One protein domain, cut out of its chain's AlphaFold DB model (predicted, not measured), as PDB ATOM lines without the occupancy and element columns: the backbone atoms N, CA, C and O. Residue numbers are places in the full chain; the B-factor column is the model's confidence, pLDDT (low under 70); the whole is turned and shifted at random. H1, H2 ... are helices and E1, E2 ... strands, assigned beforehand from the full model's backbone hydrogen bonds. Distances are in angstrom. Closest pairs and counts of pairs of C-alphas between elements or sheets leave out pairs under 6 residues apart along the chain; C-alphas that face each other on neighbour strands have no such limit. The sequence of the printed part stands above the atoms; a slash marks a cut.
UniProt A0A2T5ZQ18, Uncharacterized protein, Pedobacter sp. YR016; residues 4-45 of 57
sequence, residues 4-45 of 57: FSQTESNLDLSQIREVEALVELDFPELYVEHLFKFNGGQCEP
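This is residues 4 to 45 of the 57 residues of an uncharacterized protein of Pedobacter sp. YR016 (UniProt A0A2T5ZQ18). The printed part makes an elongated loop: residues 6 to 12 run from one end to helix H1, the chain folds back through helix H2, and strand E1 returns beside residues 4 to 5. H1 and H2 stand nearly at right angles, close but not clearly touching, and the short antiparallel pairing of residues 4 to 5 with residues 42 to 43 of E1 lies toward the other end. The 42 printed residues hold H1, H2 and E1 in that order, mostly helix, only just compact, close to loose, with a radius of gyration of the C-alphas of 10.9 A and spans of 32 by 17 by 14 A.

H1, residues 13 to 23, begins at C-alpha 13 (-42.804, 0.693, -25.709) and is 15.5 A long. H2, residues 29 to 35, is 10.0 A long. E1, residues 42 to 44, is 7.1 A long and ends at C-alpha 44 (-42.592, -14.862, -4.587).

H1 and H2 are close but not clearly touching, the closest C-alphas, of Ile 16 and Val 32, being 7.3 A apart. Their lines are only just about perpendicular, at 72 degrees. E1 is apart from both helices and pairs with no named strand; its residues 42 to 43 pair antiparallel with residues 4 to 5. In H1 and H2 every O i to N i+4 pair is within hydrogen-bond range.

The C-alphas farthest apart, of Ala 21 and Pro 45, are 32.5 A apart. The printed part has no cut, the link from H1 to H2 is tight, that from H2 to E1 is short, and no printed residue is under 70 in pLDDT.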
ATOM      1  N   PHE A   4     -39.869 -12.269  -9.549       91.81
ATOM      2  CA  PHE A   4     -40.751 -12.666 -10.646       91.81
ATOM      3  C   PHE A   4     -40.148 -13.839 -11.419       91.81
ATOM      4  O   PHE A   4     -38.937 -13.909 -11.627       91.81
ATOM      5  N   SER A   5     -40.998 -14.770 -11.834       92.75
ATOM      6  CA  SER A   5     -40.629 -15.959 -12.601       92.75
ATOM      7  C   SER A   5     -41.749 -16.336 -13.566       92.75
ATOM      8  O   SER A   5     -42.872 -15.857 -13.429       92.75
ATOM      9  N   GLN A   6     -41.450 -17.196 -14.546       92.75
ATOM     10  CA  GLN A   6     -42.414 -17.602 -15.581       92.75
ATOM     11  C   GLN A   6     -43.026 -16.401 -16.325       92.75
ATOM     12  O   GLN A   6     -44.204 -16.408 -16.671       92.75
ATOM     13  N   THR A   7     -42.232 -15.349 -16.522       93.25
ATOM     14  CA  THR A   7     -42.647 -14.173 -17.284       93.25
ATOM     15  C   THR A   7     -42.637 -14.489 -18.772       93.25
ATOM     16  O   THR A   7     -41.825 -15.292 -19.242       93.25
ATOM     17  N   GLU A   8     -43.508 -13.826 -19.521       94.00
ATOM     18  CA  GLU A   8     -43.433 -13.841 -20.975       94.00
ATOM     19  C   GLU A   8     -42.256 -12.993 -21.473       94.00
ATOM     20  O   GLU A   8     -41.540 -12.349 -20.699       94.00
ATOM     21  N   SER A   9     -42.053 -12.995 -22.792       92.50
ATOM     22  CA  SER A   9     -41.116 -12.086 -23.445       92.50
ATOM     23  C   SER A   9     -41.450 -10.636 -23.104       92.50
ATOM     24  O   SER A   9     -42.619 -10.237 -23.106       92.50
ATOM     25  N   ASN A  10     -40.409  -9.852 -22.841       89.44
ATOM     26  CA  ASN A  10     -40.553  -8.440 -22.518       89.44
ATOM     27  C   ASN A  10     -41.196  -7.695 -23.687       89.44
ATOM     28  O   ASN A  10     -40.860  -7.938 -24.848       89.44
ATOM     29  N   LEU A  11     -42.093  -6.774 -23.349       90.94
ATOM     30  CA  LEU A  11     -42.703  -5.875 -24.317       90.94
ATOM     31  C   LEU A  11     -41.768  -4.702 -24.599       90.94
ATOM     32  O   LEU A  11     -40.990  -4.295 -23.735       90.94
ATOM     33  N   ASP A  12     -41.869  -4.133 -25.793       93.38
ATOM     34  CA  ASP A  12     -41.322  -2.811 -26.075       93.38
ATOM     35  C   ASP A  12     -42.375  -1.706 -25.884       93.38
ATOM     36  O   ASP A  12     -43.561  -1.955 -25.652       93.38
ATOM     37  N   LEU A  13     -41.925  -0.448 -25.942       94.25
ATOM     38  CA  LEU A  13     -42.804   0.693 -25.709       94.25
ATOM     39  C   LEU A  13     -43.917   0.772 -26.764       94.25
ATOM     40  O   LEU A  13     -45.036   1.124 -26.410       94.25
ATOM     41  N   SER A  14     -43.639   0.439 -28.028       95.94
ATOM     42  CA  SER A  14     -44.657   0.452 -29.088       95.94
ATOM     43  C   SER A  14     -45.784  -0.530 -28.800       95.94
ATOM     44  O   SER A  14     -46.941  -0.131 -28.864       95.94
ATOM     45  N   GLN A  15     -45.465  -1.760 -28.397       95.56
ATOM     46  CA  GLN A  15     -46.470  -2.768 -28.054       95.56
ATOM     47  C   GLN A  15     -47.341  -2.326 -26.874       95.56
ATOM     48  O   GLN A  15     -48.554  -2.511 -26.891       95.56
ATOM     49  N   ILE A  16     -46.743  -1.694 -25.859       95.25
ATOM     50  CA  ILE A  16     -47.503  -1.158 -24.723       95.25
ATOM     51  C   ILE A  16     -48.442  -0.032 -25.182       95.25
ATOM     52  O   ILE A  16     -49.616  -0.038 -24.816       95.25
ATOM     53  N   ARG A  17     -47.965   0.894 -26.029       96.06
ATOM     54  CA  ARG A  17     -48.797   1.984 -26.572       96.06
ATOM     55  C   ARG A  17     -49.917   1.479 -27.483       96.06
ATOM     56  O   ARG A  17     -50.995   2.066 -27.496       96.06
ATOM     57  N   GLU A  18     -49.693   0.395 -28.223       97.25
ATOM     58  CA  GLU A  18     -50.746  -0.260 -29.005       97.25
ATOM     59  C   GLU A  18     -51.870  -0.774 -28.100       97.25
ATOM     60  O   GLU A  18     -53.041  -0.553 -28.402       97.25
ATOM     61  N   VAL A  19     -51.533  -1.398 -26.966       95.06
ATOM     62  CA  VAL A  19     -52.534  -1.872 -26.000       95.06
ATOM     63  C   VAL A  19     -53.296  -0.704 -25.383       95.06
ATOM     64  O   VAL A  19     -54.522  -0.740 -25.384       95.06
ATOM     65  N   GLU A  20     -52.608   0.335 -24.910       96.81
ATOM     66  CA  GLU A  20     -53.239   1.549 -24.371       96.81
ATOM     67  C   GLU A  20     -54.240   2.169 -25.352       96.81
ATOM     68  O   GLU A  20     -55.361   2.506 -24.970       96.81
ATOM     69  N   ALA A  21     -53.875   2.247 -26.636       97.31
ATOM     70  CA  ALA A  21     -54.764   2.739 -27.682       97.31
ATOM     71  C   ALA A  21     -55.974   1.815 -27.907       97.31
ATOM     72  O   ALA A  21     -57.080   2.305 -28.118       97.31
ATOM     73  N   LEU A  22     -55.780   0.492 -27.853       97.62
ATOM     74  CA  LEU A  22     -56.860  -0.491 -27.999       97.62
ATOM     75  C   LEU A  22     -57.846  -0.467 -26.828       97.62
ATOM     76  O   LEU A  22     -59.031  -0.725 -27.037       97.62
ATOM     77  N   VAL A  23     -57.366  -0.201 -25.611       96.56
ATOM     78  CA  VAL A  23     -58.210  -0.152 -24.408       96.56
ATOM     79  C   VAL A  23     -58.672   1.258 -24.041       96.56
ATOM     80  O   VAL A  23     -59.437   1.401 -23.094       96.56
ATOM     81  N   GLU A  24     -58.228   2.278 -24.781       97.38
ATOM     82  CA  GLU A  24     -58.498   3.699 -24.531       97.38
ATOM     83  C   GLU A  24     -58.114   4.143 -23.103       97.38
ATOM     84  O   GLU A  24     -58.827   4.910 -22.452       97.38
ATOM     85  N   LEU A  25     -56.977   3.649 -22.600       95.06
ATOM     86  CA  LEU A  25     -56.456   3.961 -21.266       95.06
ATOM     87  C   LEU A  25     -54.968   4.280 -21.323       95.06
ATOM     88  O   LEU A  25     -54.222   3.613 -22.029       95.06
ATOM     89  N   ASP A  26     -54.537   5.214 -20.480       95.81
ATOM     90  CA  ASP A  26     -53.122   5.447 -20.210       95.81
ATOM     91  C   ASP A  26     -52.679   4.601 -19.014       95.81
ATOM     92  O   ASP A  26     -53.252   4.670 -17.919       95.81
ATOM     93  N   PHE A  27     -51.635   3.801 -19.200       95.19
ATOM     94  CA  PHE A  27     -51.065   2.993 -18.139       95.19
ATOM     95  C   PHE A  27     -50.140   3.833 -17.248       95.19
ATOM     96  O   PHE A  27     -49.355   4.648 -17.742       95.19
ATOM     97  N   PRO A  28     -50.171   3.629 -15.916       96.25
ATOM     98  CA  PRO A  28     -49.251   4.307 -15.011       96.25
ATOM     99  C   PRO A  28     -47.788   4.013 -15.361       96.25
ATOM    100  O   PRO A  28     -47.433   2.870 -15.644       96.25
ATOM    101  N   GLU A  29     -46.914   5.015 -15.248       94.75
ATOM    102  CA  GLU A  29     -45.490   4.904 -15.609       94.75
ATOM    103  C   GLU A  29     -44.792   3.717 -14.925       94.75
ATOM    104  O   GLU A  29     -44.126   2.923 -15.583       94.75
ATOM    105  N   LEU A  30     -45.035   3.514 -13.625       92.38
ATOM    106  CA  LEU A  30     -44.475   2.383 -12.872       92.38
ATOM    107  C   LEU A  30     -44.950   1.017 -13.386       92.38
ATOM    108  O   LEU A  30     -44.220   0.031 -13.278       92.38
ATOM    109  N   TYR A  31     -46.165   0.940 -13.932       92.25
ATOM    110  CA  TYR A  31     -46.682  -0.287 -14.531       92.25
ATOM    111  C   TYR A  31     -46.038  -0.541 -15.899       92.25
ATOM    112  O   TYR A  31     -45.611  -1.659 -16.176       92.25
ATOM    113  N   VAL A  32     -45.859   0.504 -16.710       94.19
ATOM    114  CA  VAL A  32     -45.121   0.422 -17.981       94.19
ATOM    115  C   VAL A  32     -43.672  -0.027 -17.746       94.19
ATOM    116  O   VAL A  32     -43.199  -0.962 -18.390       94.19
ATOM    117  N   GLU A  33     -42.979   0.567 -16.769       93.44
ATOM    118  CA  GLU A  33     -41.623   0.156 -16.384       93.44
ATOM    119  C   GLU A  33     -41.551  -1.295 -15.902       93.44
ATOM    120  O   GLU A  33     -40.552  -1.988 -16.132       93.44
ATOM    121  N   HIS A  34     -42.596  -1.752 -15.213       92.00
ATOM    122  CA  HIS A  34     -42.706  -3.133 -14.778       92.00
ATOM    123  C   HIS A  34     -42.808  -4.080 -15.977       92.00
ATOM    124  O   HIS A  34     -42.030  -5.028 -16.046       92.00
ATOM    125  N   LEU A  35     -43.670  -3.782 -16.955       93.06
ATOM    126  CA  LEU A  35     -43.867  -4.606 -18.155       93.06
ATOM    127  C   LEU A  35     -42.601  -4.741 -19.021       93.06
ATOM    128  O   LEU A  35     -42.401  -5.780 -19.651       93.06
ATOM    129  N   PHE A  36     -41.699  -3.751 -19.001       92.06
ATOM    130  CA  PHE A  36     -40.386  -3.862 -19.657       92.06
ATOM    131  C   PHE A  36     -39.466  -4.908 -19.034       92.06
ATOM    132  O   PHE A  36     -38.540  -5.387 -19.692       92.06
ATOM    133  N   LYS A  37     -39.662  -5.214 -17.750       90.94
ATOM    134  CA  LYS A  37     -38.821  -6.145 -16.991       90.94
ATOM    135  C   LYS A  37     -39.498  -7.498 -16.825       90.94
ATOM    136  O   LYS A  37     -38.817  -8.515 -16.889       90.94
ATOM    137  N   PHE A  38     -40.807  -7.482 -16.599       92.19
ATOM    138  CA  PHE A  38     -41.626  -8.630 -16.249       92.19
ATOM    139  C   PHE A  38     -42.994  -8.490 -16.929       92.19
ATOM    140  O   PHE A  38     -43.894  -7.813 -16.433       92.19
ATOM    141  N   ASN A  39     -43.152  -9.124 -18.090       93.75
ATOM    142  CA  ASN A  39     -44.451  -9.234 -18.745       93.75
ATOM    143  C   ASN A  39     -45.246 -10.388 -18.103       93.75
ATOM    144  O   ASN A  39     -45.087 -11.555 -18.470       93.75
ATOM    145  N   GLY A  40     -46.034 -10.058 -17.078       90.12
ATOM    146  CA  GLY A  40     -46.827 -11.022 -16.313       90.12
ATOM    147  C   GLY A  40     -45.978 -11.947 -15.432       90.12
ATOM    148  O   GLY A  40     -44.994 -11.526 -14.822       90.12
ATOM    149  N   GLY A  41     -46.372 -13.219 -15.361       90.88
ATOM    150  CA  GLY A  41     -45.688 -14.256 -14.585       90.88
ATOM    151  C   GLY A  41     -46.155 -14.394 -13.134       90.88
ATOM    152  O   GLY A  41     -47.150 -13.816 -12.698       90.88
ATOM    153  N   GLN A  42     -45.430 -15.224 -12.387       91.12
ATOM    154  CA  GLN A  42     -45.657 -15.512 -10.971       91.12
ATOM    155  C   GLN A  42     -44.647 -14.757 -10.112       91.12
ATOM    156  O   GLN A  42     -43.521 -14.513 -10.553       91.12
ATOM    157  N   CYS A  43     -45.012 -14.441  -8.869       91.06
ATOM    158  CA  CYS A  43     -44.103 -13.774  -7.945       91.06
ATOM    159  C   CYS A  43     -44.023 -14.439  -6.567       91.06
ATOM    160  O   CYS A  43     -45.013 -14.976  -6.068       91.06
ATOM    161  N   GLU A  44     -42.836 -14.388  -5.951       90.56
ATOM    162  CA  GLU A  44     -42.592 -14.862  -4.587       90.56
ATOM    163  C   GLU A  44     -41.910 -13.771  -3.727       90.56
ATOM    164  O   GLU A  44     -40.864 -13.240  -4.124       90.56
ATOM    165  N   PRO A  45     -42.472 -13.411  -2.553       88.06
ATOM    166  CA  PRO A  45     -43.776 -13.853  -2.043       88.06
ATOM    167  C   PRO A  45     -44.920 -13.378  -2.954       88.06
ATOM    168  O   PRO A  45     -44.776 -12.360  -3.631       88.06
TER     169      PRO A  45